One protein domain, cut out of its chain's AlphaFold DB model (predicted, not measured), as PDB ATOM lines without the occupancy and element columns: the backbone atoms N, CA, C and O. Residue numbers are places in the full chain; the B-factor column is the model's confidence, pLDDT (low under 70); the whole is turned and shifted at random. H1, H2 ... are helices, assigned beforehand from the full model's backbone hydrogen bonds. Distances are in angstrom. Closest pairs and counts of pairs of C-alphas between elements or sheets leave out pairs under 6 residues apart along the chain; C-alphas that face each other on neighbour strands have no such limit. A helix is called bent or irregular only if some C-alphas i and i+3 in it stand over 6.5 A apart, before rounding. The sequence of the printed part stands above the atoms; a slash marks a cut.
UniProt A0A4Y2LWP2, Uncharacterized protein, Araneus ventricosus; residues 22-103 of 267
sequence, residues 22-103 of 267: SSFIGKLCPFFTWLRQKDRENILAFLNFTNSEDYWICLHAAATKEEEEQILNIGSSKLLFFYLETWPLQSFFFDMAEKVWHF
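What this domain is: This is residues 22 to 103 of the 267 residues of an uncharacterized protein of Araneus ventricosus (UniProt A0A4Y2LWP2). Four short helical pieces, H1, H2, H4a and H3, stand nearly side by side at the corners of a loose square. Helix H4 then bends sharply, and its second arm H4b folds back with H5 as a helical hairpin turned crosswise at the H3 and H4a side of the square. The 82 printed residues hold five named helices, H1 to H5 in chain order, and no named strand, an all-helix domain. It is compact, with a radius of gyration of the C-alphas of 12.4 A and spans of 33 by 29 by 17 A.

How they stand to each other: Start at H1, residues 29 to 34, and look across to H2, residues 37 to 44: they are close but not clearly touching, with closest C-alphas Phe 32 and Arg 40 at 6.6 A. H1 touches H3, residues 52 to 61, at a shallow tilt of 15 degrees, the same way; the closest C-alphas, Cys 29 and Asp 54, are 5.5 A apart. H2 and H3 are apart. By its hydrogen bonds H4, residues 65 to 85, was assigned as one helix, but it is bent: C-alphas 74 and 77 are 8.8 A apart, and arms H4a, 65 to 74, and H4b, 77 to 85, stand at 84 degrees. H3 and H4a form a hairpin, C-alphas Leu 59 and Glu 68 being closest at 5.9 A. H4b and H5, residues 89 to 103, form another, with closest C-alphas Tyr 83 and Leu 89 at 5.1 A. Each O i to N i+4 pair is within hydrogen-bond range in H3, H4a and H4b, against 3 of 4 in H2, 7 of 11 in H5 and 0 of 2 in H1, where 2 of 3 O i to N i+3 pairs are.

Where its parts are: Find C-alpha 29 at (-35.344, -8.018, 23.101), where H1 begins; it is only just irregular, C-alphas 30 and 33 being 6.8 A apart. H3 and H4a measure 14.1 A and 14.2 A. H5, 19.8 A long, ends at C-alpha 103, (-47.980, -7.162, 40.920), and is irregular, with C-alphas 99 and 102 7.7 A apart.

The domain as a whole: The C-alphas farthest apart, of Lys 38 and Ser 91, are 34.6 A from each other. The printed part has no cut and no long link. Look for pLDDT under 70 at residues 22 to 29.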
ATOM      1  N   SER A  22     -33.318   9.278  22.762       49.06
ATOM      2  CA  SER A  22     -34.085   8.170  23.355       49.06
ATOM      3  C   SER A  22     -34.376   6.992  22.405       49.06
ATOM      4  O   SER A  22     -34.860   5.956  22.846       49.06
ATOM      5  N   SER A  23     -34.053   7.115  21.116       49.09
ATOM      6  CA  SER A  23     -34.179   6.075  20.095       49.09
ATOM      7  C   SER A  23     -33.067   5.014  20.099       49.09
ATOM      8  O   SER A  23     -33.218   4.010  19.406       49.09
ATOM      9  N   PHE A  24     -31.963   5.198  20.843       45.41
ATOM     10  CA  PHE A  24     -30.817   4.269  20.813       45.41
ATOM     11  C   PHE A  24     -30.793   3.217  21.935       45.41
ATOM     12  O   PHE A  24     -29.934   2.336  21.914       45.41
ATOM     13  N   ILE A  25     -31.777   3.201  22.847       52.69
ATOM     14  CA  ILE A  25     -32.131   1.967  23.582       52.69
ATOM     15  C   ILE A  25     -32.869   1.061  22.582       52.69
ATOM     16  O   ILE A  25     -34.064   0.801  22.674       52.69
ATOM     17  N   GLY A  26     -32.163   0.705  21.511       53.12
ATOM     18  CA  GLY A  26     -32.679  -0.057  20.395       53.12
ATOM     19  C   GLY A  26     -32.899  -1.486  20.847       53.12
ATOM     20  O   GLY A  26     -31.950  -2.129  21.285       53.12
ATOM     21  N   LYS A  27     -34.152  -1.943  20.739       62.81
ATOM     22  CA  LYS A  27     -34.595  -3.343  20.722       62.81
ATOM     23  C   LYS A  27     -33.636  -4.277  21.458       62.81
ATOM     24  O   LYS A  27     -32.875  -5.016  20.834       62.81
ATOM     25  N   LEU A  28     -33.654  -4.236  22.789       64.19
ATOM     26  CA  LEU A  28     -32.862  -5.154  23.620       64.19
ATOM     27  C   LEU A  28     -33.359  -6.608  23.496       64.19
ATOM     28  O   LEU A  28     -32.643  -7.558  23.813       64.19
ATOM     29  N   CYS A  29     -34.576  -6.786  22.991       64.69
ATOM     30  CA  CYS A  29     -35.344  -8.018  23.101       64.69
ATOM     31  C   CYS A  29     -35.026  -9.150  22.126       64.69
ATOM     32  O   CYS A  29     -35.151 -10.298  22.551       64.69
ATOM     33  N   PRO A  30     -34.562  -8.923  20.879       70.69
ATOM     34  CA  PRO A  30     -34.167 -10.027  20.005       70.69
ATOM     35  C   PRO A  30     -33.082 -10.899  20.646       70.69
ATOM     36  O   PRO A  30     -33.043 -12.105  20.427       70.69
ATOM     37  N   PHE A  31     -32.233 -10.297  21.481       78.88
ATOM     38  CA  PHE A  31     -31.137 -10.988  22.147       78.88
ATOM     39  C   PHE A  31     -31.544 -11.637  23.466       78.88
ATOM     40  O   PHE A  31     -30.834 -12.529  23.916       78.88
ATOM     41  N   PHE A  32     -32.673 -11.249  24.074       82.50
ATOM     42  CA  PHE A  32     -33.069 -11.730  25.401       82.50
ATOM     43  C   PHE A  32     -33.146 -13.264  25.459       82.50
ATOM     44  O   PHE A  32     -32.609 -13.881  26.378       82.50
ATOM     45  N   THR A  33     -33.701 -13.884  24.412       83.31
ATOM     46  CA  THR A  33     -33.786 -15.351  24.275       83.31
ATOM     47  C   THR A  33     -32.423 -16.043  24.181       83.31
ATOM     48  O   THR A  33     -32.299 -17.214  24.534       83.31
ATOM     49  N   TRP A  34     -31.388 -15.343  23.709       85.88
ATOM     50  CA  TRP A  34     -30.047 -15.896  23.484       85.88
ATOM     51  C   TRP A  34     -29.096 -15.668  24.659       85.88
ATOM     52  O   TRP A  34     -27.977 -16.184  24.663       85.88
ATOM     53  N   LEU A  35     -29.518 -14.899  25.661       85.62
ATOM     54  CA  LEU A  35     -28.707 -14.616  26.834       85.62
ATOM     55  C   LEU A  35     -28.777 -15.747  27.853       85.62
ATOM     56  O   LEU A  35     -29.806 -16.406  28.039       85.62
ATOM     57  N   ARG A  36     -27.663 -15.939  28.563       87.69
ATOM     58  CA  ARG A  36     -27.627 -16.782  29.759       87.69
ATOM     59  C   ARG A  36     -28.409 -16.092  30.872       87.69
ATOM     60  O   ARG A  36     -28.442 -14.867  30.920       87.69
ATOM     61  N   GLN A  37     -28.966 -16.866  31.797       85.44
ATOM     62  CA  GLN A  37     -29.769 -16.356  32.916       85.44
ATOM     63  C   GLN A  37     -29.088 -15.191  33.662       85.44
ATOM     64  O   GLN A  37     -29.666 -14.120  33.802       85.44
ATOM     65  N   LYS A  38     -27.803 -15.343  34.011       85.19
ATOM     66  CA  LYS A  38     -27.010 -14.292  34.673       85.19
ATOM     67  C   LYS A  38     -26.897 -12.990  33.863       85.19
ATOM     68  O   LYS A  38     -26.818 -11.910  34.435       85.19
ATOM     69  N   ASP A  39     -26.874 -13.082  32.535       85.88
ATOM     70  CA  ASP A  39     -26.818 -11.902  31.666       85.88
ATOM     71  C   ASP A  39     -28.209 -11.264  31.501       85.88
ATOM     72  O   ASP A  39     -28.310 -10.047  31.344       85.88
ATOM     73  N   ARG A  40     -29.285 -12.063  31.581       87.25
ATOM     74  CA  ARG A  40     -30.667 -11.559  31.557       87.25
ATOM     75  C   ARG A  40     -30.984 -10.727  32.787       87.25
ATOM     76  O   ARG A  40     -31.587  -9.676  32.623       87.25
ATOM     77  N   GLU A  41     -30.521 -11.121  33.974       86.00
ATOM     78  CA  GLU A  41     -30.687 -10.341  35.215       86.00
ATOM     79  C   GLU A  41     -30.203  -8.890  35.055       86.00
ATOM     80  O   GLU A  41     -30.877  -7.951  35.482       86.00
ATOM     81  N   ASN A  42     -29.084  -8.686  34.349       84.75
ATOM     82  CA  ASN A  42     -28.588  -7.343  34.053       84.75
ATOM     83  C   ASN A  42     -29.541  -6.566  33.137       84.75
ATOM     84  O   ASN A  42     -29.700  -5.364  33.318       84.75
ATOM     85  N   ILE A  43     -30.182  -7.224  32.165       83.69
ATOM     86  CA  ILE A  43     -31.183  -6.595  31.289       83.69
ATOM     87  C   ILE A  43     -32.477  -6.293  32.039       83.69
ATOM     88  O   ILE A  43     -33.076  -5.245  31.795       83.69
ATOM     89  N   LEU A  44     -32.893  -7.152  32.975       86.06
ATOM     90  CA  LEU A  44     -34.094  -6.920  33.778       86.06
ATOM     91  C   LEU A  44     -34.013  -5.579  34.522       86.06
ATOM     92  O   LEU A  44     -34.989  -4.835  34.547       86.06
ATOM     93  N   ALA A  45     -32.829  -5.198  35.013       83.12
ATOM     94  CA  ALA A  45     -32.606  -3.888  35.631       83.12
ATOM     95  C   ALA A  45     -32.913  -2.697  34.694       83.12
ATOM     96  O   ALA A  45     -33.259  -1.611  35.164       83.12
ATOM     97  N   PHE A  46     -32.829  -2.893  33.375       83.75
ATOM     98  CA  PHE A  46     -33.100  -1.869  32.364       83.75
ATOM     99  C   PHE A  46     -34.504  -1.945  31.756       83.75
ATOM    100  O   PHE A  46     -34.896  -1.007  31.061       83.75
ATOM    101  N   LEU A  47     -35.295  -2.991  32.033       84.56
ATOM    102  CA  LEU A  47     -36.643  -3.152  31.465       84.56
ATOM    103  C   LEU A  47     -37.555  -1.954  31.743       84.56
ATOM    104  O   LEU A  47     -38.364  -1.576  30.895       84.56
ATOM    105  N   ASN A  48     -37.375  -1.284  32.881       81.56
ATOM    106  CA  ASN A  48     -38.116  -0.069  33.221       81.56
ATOM    107  C   ASN A  48     -37.910   1.099  32.247       81.56
ATOM    108  O   ASN A  48     -38.736   2.011  32.220       81.56
ATOM    109  N   PHE A  49     -36.868   1.068  31.425       81.56
ATOM    110  CA  PHE A  49     -36.570   2.096  30.430       81.56
ATOM    111  C   PHE A  49     -36.852   1.637  28.997       81.56
ATOM    112  O   PHE A  49     -36.678   2.412  28.061       81.56
ATOM    113  N   THR A  50     -37.292   0.390  28.817       83.69
ATOM    114  CA  THR A  50     -37.646  -0.152  27.502       83.69
ATOM    115  C   THR A  50     -39.049   0.269  27.074       83.69
ATOM    116  O   THR A  50     -39.879   0.679  27.898       83.69
ATOM    117  N   ASN A  51     -39.303   0.193  25.766       86.31
ATOM    118  CA  ASN A  51     -40.644   0.373  25.224       86.31
ATOM    119  C   ASN A  51     -41.542  -0.825  25.602       86.31
ATOM    120  O   ASN A  51     -41.067  -1.889  26.003       86.31
ATOM    121  N   SER A  52     -42.856  -0.645  25.494       86.81
ATOM    122  CA  SER A  52     -43.818  -1.661  25.927       86.81
ATOM    123  C   SER A  52     -43.786  -2.942  25.081       86.81
ATOM    124  O   SER A  52     -44.073  -4.017  25.602       86.81
ATOM    125  N   GLU A  53     -43.409  -2.845  23.802       87.81
ATOM    126  CA  GLU A  53     -43.250  -3.998  22.903       87.81
ATOM    127  C   GLU A  53     -42.063  -4.867  23.336       87.81
ATOM    128  O   GLU A  53     -42.181  -6.081  23.460       87.81
ATOM    129  N   ASP A  54     -40.938  -4.233  23.650       87.44
ATOM    130  CA  ASP A  54     -39.739  -4.868  24.173       87.44
ATOM    131  C   ASP A  54     -40.043  -5.579  25.498       87.44
ATOM    132  O   ASP A  54     -39.745  -6.762  25.671       87.44
ATOM    133  N   TYR A  55     -40.723  -4.894  26.414       88.88
ATOM    134  CA  TYR A  55     -41.172  -5.500  27.662       88.88
ATOM    135  C   TYR A  55     -42.033  -6.756  27.422       88.88
ATOM    136  O   TYR A  55     -41.812  -7.791  28.053       88.88
ATOM    137  N   TRP A  56     -42.981  -6.686  26.480       90.44
ATOM    138  CA  TRP A  56     -43.837  -7.814  26.109       90.44
ATOM    139  C   TRP A  56     -43.033  -8.986  25.526       90.44
ATOM    140  O   TRP A  56     -43.239 -10.129  25.934       90.44
ATOM    141  N   ILE A  57     -42.072  -8.720  24.636       88.88
ATOM    142  CA  ILE A  57     -41.195  -9.760  24.078       88.88
ATOM    143  C   ILE A  57     -40.386 -10.428  25.191       88.88
ATOM    144  O   ILE A  57     -40.335 -11.655  25.240       88.88
ATOM    145  N   CYS A  58     -39.788  -9.655  26.102       90.44
ATOM    146  CA  CYS A  58     -39.044 -10.200  27.240       90.44
ATOM    147  C   CYS A  58     -39.920 -11.092  28.124       90.44
ATOM    148  O   CYS A  58     -39.484 -12.177  28.499       90.44
ATOM    149  N   LEU A  59     -41.160 -10.677  28.408       92.19
ATOM    150  CA  LEU A  59     -42.109 -11.480  29.180       92.19
ATOM    151  C   LEU A  59     -42.394 -12.829  28.506       92.19
ATOM    152  O   LEU A  59     -42.378 -13.863  29.164       92.19
ATOM    153  N   HIS A  60     -42.618 -12.834  27.190       90.06
ATOM    154  CA  HIS A  60     -42.871 -14.062  26.430       90.06
ATOM    155  C   HIS A  60     -41.617 -14.909  26.182       90.06
ATOM    156  O   HIS A  60     -41.727 -16.098  25.883       90.06
ATOM    157  N   ALA A  61     -40.435 -14.310  26.300       90.38
ATOM    158  CA  ALA A  61     -39.145 -14.970  26.175       90.38
ATOM    159  C   ALA A  61     -38.581 -15.475  27.516       90.38
ATOM    160  O   ALA A  61     -37.532 -16.128  27.516       90.38
ATOM    161  N   ALA A  62     -39.239 -15.175  28.642       90.81
ATOM    162  CA  ALA A  62     -38.855 -15.667  29.959       90.81
ATOM    163  C   ALA A  62     -38.803 -17.202  29.959       90.81
ATOM    164  O   ALA A  62     -39.734 -17.873  29.512       90.81
ATOM    165  N   ALA A  63     -37.692 -17.767  30.438       87.62
ATOM    166  CA  ALA A  63     -37.492 -19.215  30.456       87.62
ATOM    167  C   ALA A  63     -37.933 -19.853  31.777       87.62
ATOM    168  O   ALA A  63     -38.159 -21.063  31.820       87.62
ATOM    169  N   THR A  64     -38.039 -19.065  32.851       91.88
ATOM    170  CA  THR A  64     -38.458 -19.539  34.174       91.88
ATOM    171  C   THR A  64     -39.587 -18.683  34.739       91.88
ATOM    172  O   THR A  64     -39.782 -17.536  34.332       91.88
ATOM    173  N   LYS A  65     -40.335 -19.240  35.699       92.69
ATOM    174  CA  LYS A  65     -41.407 -18.504  36.384       92.69
ATOM    175  C   LYS A  65     -40.859 -17.338  37.199       92.69
ATOM    176  O   LYS A  65     -41.488 -16.295  37.265       92.69
ATOM    177  N   GLU A  66     -39.676 -17.494  37.776       92.75
ATOM    178  CA  GLU A  66     -39.011 -16.448  38.546       92.75
ATOM    179  C   GLU A  66     -38.640 -15.256  37.651       92.75
ATOM    180  O   GLU A  66     -38.843 -14.110  38.048       92.75
ATOM    181  N   GLU A  67     -38.150 -15.508  36.430       91.94
ATOM    182  CA  GLU A  67     -37.906 -14.448  35.442       91.94
ATOM    183  C   GLU A  67     -39.214 -13.742  35.065       91.94
ATOM    184  O   GLU A  67     -39.272 -12.513  35.034       91.94
ATOM    185  N   GLU A  68     -40.277 -14.508  34.817       93.88
ATOM    186  CA  GLU A  68     -41.598 -13.973  34.494       93.88
ATOM    187  C   GLU A  68     -42.132 -13.062  35.613       93.88
ATOM    188  O   GLU A  68     -42.529 -11.926  35.350       93.88
ATOM    189  N   GLU A  69     -42.086 -13.514  36.867       94.50
ATOM    190  CA  GLU A  69     -42.520 -12.739  38.032       94.50
ATOM    191  C   GLU A  69     -41.697 -11.461  38.215       94.50
ATOM    192  O   GLU A  69     -42.258 -10.401  38.499       94.50
ATOM    193  N   GLN A  70     -40.377 -11.522  38.010       92.94
ATOM    194  CA  GLN A  70     -39.518 -10.337  38.062       92.94
ATOM    195  C   GLN A  70     -39.913  -9.318  36.995       92.94
ATOM    196  O   GLN A  70     -40.056  -8.134  37.303       92.94
ATOM    197  N   ILE A  71     -40.140  -9.770  35.760       92.38
ATOM    198  CA  ILE A  71     -40.591  -8.904  34.668       92.38
ATOM    199  C   ILE A  71     -41.930  -8.266  35.040       92.38
ATOM    200  O   ILE A  71     -42.053  -7.039  34.985       92.38
ATOM    201  N   LEU A  72     -42.917  -9.055  35.478       94.31
ATOM    202  CA  LEU A  72     -44.242  -8.563  35.876       94.31
ATOM    203  C   LEU A  72     -44.174  -7.548  37.022       94.31
ATOM    204  O   LEU A  72     -44.838  -6.513  36.961       94.31
ATOM    205  N   ASN A  73     -43.322  -7.779  38.017       92.50
ATOM    206  CA  ASN A  73     -43.133  -6.863  39.140       92.50
ATOM    207  C   ASN A  73     -42.535  -5.509  38.713       92.50
ATOM    208  O   ASN A  73     -42.828  -4.474  39.306       92.50
ATOM    209  N   ILE A  74     -41.715  -5.499  37.661       90.75
ATOM    210  CA  ILE A  74     -41.096  -4.281  37.125       90.75
ATOM    211  C   ILE A  74     -42.125  -3.402  36.397       90.75
ATOM    212  O   ILE A  74     -42.084  -2.180  36.521       90.75
ATOM    213  N   GLY A  75     -43.039  -3.998  35.625       89.19
ATOM    214  CA  GLY A  75     -43.790  -3.266  34.597       89.19
ATOM    215  C   GLY A  75     -45.235  -3.699  34.366       89.19
ATOM    216  O   GLY A  75     -45.755  -3.457  33.278       89.19
ATOM    217  N   SER A  76     -45.903  -4.294  35.354       93.44
ATOM    218  CA  SER A  76     -47.298  -4.757  35.245       93.44
ATOM    219  C   SER A  76     -48.265  -3.692  34.707       93.44
ATOM    220  O   SER A  76     -49.078  -3.984  33.833       93.44
ATOM    221  N   SER A  77     -48.156  -2.434  35.151       92.88
ATOM    222  CA  SER A  77     -48.991  -1.339  34.630       92.88
ATOM    223  C   SER A  77     -48.715  -1.042  33.152       92.88
ATOM    224  O   SER A  77     -49.655  -0.903  32.373       92.88
ATOM    225  N   LYS A  78     -47.440  -1.018  32.739       90.19
ATOM    226  CA  LYS A  78     -47.045  -0.814  31.336       90.19
ATOM    227  C   LYS A  78     -47.557  -1.928  30.431       90.19
ATOM    228  O   LYS A  78     -48.001  -1.654  29.319       90.19
ATOM    229  N   LEU A  79     -47.525  -3.170  30.913       93.38
ATOM    230  CA  LEU A  79     -48.073  -4.311  30.187       93.38
ATOM    231  C   LEU A  79     -49.567  -4.130  29.925       93.38
ATOM    232  O   LEU A  79     -50.033  -4.352  28.813       93.38
ATOM    233  N   LEU A  80     -50.320  -3.679  30.926       93.50
ATOM    234  CA  LEU A  80     -51.747  -3.425  30.757       93.50
ATOM    235  C   LEU A  80     -52.017  -2.304  29.758       93.50
ATOM    236  O   LEU A  80     -52.945  -2.430  28.963       93.50
ATOM    237  N   PHE A  81     -51.194  -1.253  29.736       90.69
ATOM    238  CA  PHE A  81     -51.326  -0.189  28.733       90.69
ATOM    239  C   PHE A  81     -51.074  -0.737  27.334       90.69
ATOM    240  O   PHE A  81     -51.847  -0.471  26.421       90.69
ATOM    241  N   PHE A  82     -50.055  -1.584  27.179       91.12
ATOM    242  CA  PHE A  82     -49.763  -2.227  25.904       91.12
ATOM    243  C   PHE A  82     -50.949  -3.038  25.375       91.12
ATOM    244  O   PHE A  82     -51.323  -2.888  24.212       91.12
ATOM    245  N   TYR A  83     -51.578  -3.851  26.230       91.69
ATOM    246  CA  TYR A  83     -52.774  -4.614  25.861       91.69
ATOM    247  C   TYR A  83     -53.969  -3.701  25.567       91.69
ATOM    248  O   TYR A  83     -54.744  -3.988  24.660       91.69
ATOM    249  N   LEU A  84     -54.116  -2.595  26.298       88.56
ATOM    250  CA  LEU A  84     -55.177  -1.618  26.071       88.56
ATOM    251  C   LEU A  84     -55.010  -0.879  24.734       88.56
ATOM    252  O   LEU A  84     -55.994  -0.615  24.046       88.56
ATOM    253  N   GLU A  85     -53.787  -0.538  24.342       86.62
ATOM    254  CA  GLU A  85     -53.514   0.273  23.153       86.62
ATOM    255  C   GLU A  85     -53.408  -0.549  21.865       86.62
ATOM    256  O   GLU A  85     -53.760  -0.054  20.788       86.62
ATOM    257  N   THR A  86     -52.953  -1.799  21.973       88.38
ATOM    258  CA  THR A  86     -52.567  -2.625  20.825       88.38
ATOM    259  C   THR A  86     -53.709  -3.526  20.375       88.38
ATOM    260  O   THR A  86     -54.099  -4.467  21.065       88.38
ATOM    261  N   TRP A  87     -54.219  -3.300  19.166       83.69
ATOM    262  CA  TRP A  87     -55.082  -4.267  18.488       83.69
ATOM    263  C   TRP A  87     -54.218  -5.376  17.860       83.69
ATOM    264  O   TRP A  87     -53.231  -5.046  17.202       83.69
ATOM    265  N   PRO A  88     -54.547  -6.674  18.013       89.31
ATOM    266  CA  PRO A  88     -55.770  -7.240  18.598       89.31
ATOM    267  C   PRO A  88     -55.659  -7.615  20.087       89.31
ATOM    268  O   PRO A  88     -56.583  -8.215  20.629       89.31
ATOM    269  N   LEU A  89     -54.552  -7.291  20.762       89.38
ATOM    270  CA  LEU A  89     -54.289  -7.714  22.145       89.38
ATOM    271  C   LEU A  89     -55.328  -7.224  23.159       89.38
ATOM    272  O   LEU A  89     -55.503  -7.857  24.199       89.38
ATOM    273  N   GLN A  90     -56.077  -6.173  22.832       88.06
ATOM    274  CA  GLN A  90     -57.212  -5.694  23.622       88.06
ATOM    275  C   GLN A  90     -58.170  -6.804  24.057       88.06
ATOM    276  O   GLN A  90     -58.623  -6.788  25.198       88.06
ATOM    277  N   SER A  91     -58.451  -7.800  23.207       87.56
ATOM    278  CA  SER A  91     -59.365  -8.891  23.575       87.56
ATOM    279  C   SER A  91     -58.871  -9.726  24.762       87.56
ATOM    280  O   SER A  91     -59.684 -10.328  25.452       87.56
ATOM    281  N   PHE A  92     -57.561  -9.731  25.016       91.38
ATOM    282  CA  PHE A  92     -56.902 -10.462  26.102       91.38
ATOM    283  C   PHE A  92     -56.584  -9.581  27.312       91.38
ATOM    284  O   PHE A  92     -55.949 -10.031  28.265       91.38
ATOM    285  N   PHE A  93     -56.991  -8.312  27.288       91.88
ATOM    286  CA  PHE A  93     -56.668  -7.373  28.353       91.88
ATOM    287  C   PHE A  93     -57.151  -7.860  29.720       91.88
ATOM    288  O   PHE A  93     -56.394  -7.769  30.678       91.88
ATOM    289  N   PHE A  94     -58.375  -8.395  29.815       92.31
ATOM    290  CA  PHE A  94     -58.918  -8.887  31.085       92.31
ATOM    291  C   PHE A  94     -58.172 -10.107  31.623       92.31
ATOM    292  O   PHE A  94     -57.894 -10.157  32.819       92.31
ATOM    293  N   ASP A  95     -57.790 -11.035  30.747       93.94
ATOM    294  CA  ASP A  95     -57.001 -12.208  31.130       93.94
ATOM    295  C   ASP A  95     -55.635 -11.774  31.677       93.94
ATOM    296  O   ASP A  95     -55.165 -12.268  32.703       93.94
ATOM    297  N   MET A  96     -55.013 -10.786  31.023       94.25
ATOM    298  CA  MET A  96     -53.739 -10.235  31.472       94.25
ATOM    299  C   MET A  96     -53.880  -9.461  32.785       94.25
ATOM    300  O   MET A  96     -53.066  -9.612  33.687       94.25
ATOM    301  N   ALA A  97     -54.938  -8.669  32.917       94.62
ATOM    302  CA  ALA A  97     -55.328  -7.975  34.136       94.62
ATOM    303  C   ALA A  97     -55.418  -8.930  35.332       94.62
ATOM    304  O   ALA A  97     -54.701  -8.755  36.314       94.62
ATOM    305  N   GLU A  98     -56.220  -9.988  35.221       94.75
ATOM    306  CA  GLU A  98     -56.381 -10.987  36.283       94.75
ATOM    307  C   GLU A  98     -55.045 -11.635  36.676       94.75
ATOM    308  O   GLU A  98     -54.783 -11.853  37.863       94.75
ATOM    309  N   LYS A  99     -54.156 -11.851  35.699       94.06
ATOM    310  CA  LYS A  99     -52.803 -12.363  35.928       94.06
ATOM    311  C   LYS A  99     -51.890 -11.378  36.660       94.06
ATOM    312  O   LYS A  99     -51.010 -11.831  37.381       94.06
ATOM    313  N   VAL A 100     -52.055 -10.064  36.498       95.31
ATOM    314  CA  VAL A 100     -51.075  -9.085  37.009       95.31
ATOM    315  C   VAL A 100     -51.517  -8.268  38.222       95.31
ATOM    316  O   VAL A 100     -50.727  -7.492  38.754       95.31
ATOM    317  N   TRP A 101     -52.747  -8.450  38.711       94.44
ATOM    318  CA  TRP A 101     -53.294  -7.729  39.875       94.44
ATOM    319  C   TRP A 101     -52.398  -7.705  41.102       94.44
ATOM    320  O   TRP A 101     -52.248  -6.663  41.733       94.44
ATOM    321  N   HIS A 102     -51.792  -8.836  41.430       94.75
ATOM    322  CA  HIS A 102     -50.939  -8.987  42.605       94.75
ATOM    323  C   HIS A 102     -49.565  -8.318  42.437       94.75
ATOM    324  O   HIS A 102     -48.889  -8.083  43.434       94.75
ATOM    325  N   PHE A 103     -49.187  -7.941  41.211       95.31
ATOM    326  CA  PHE A 103     -47.980  -7.162  40.920       95.31
ATOM    327  C   PHE A 103     -48.252  -5.657  40.810       95.31
ATOM    328  O   PHE A 103     -47.318  -4.874  40.634       95.31
TER     329      PHE A 103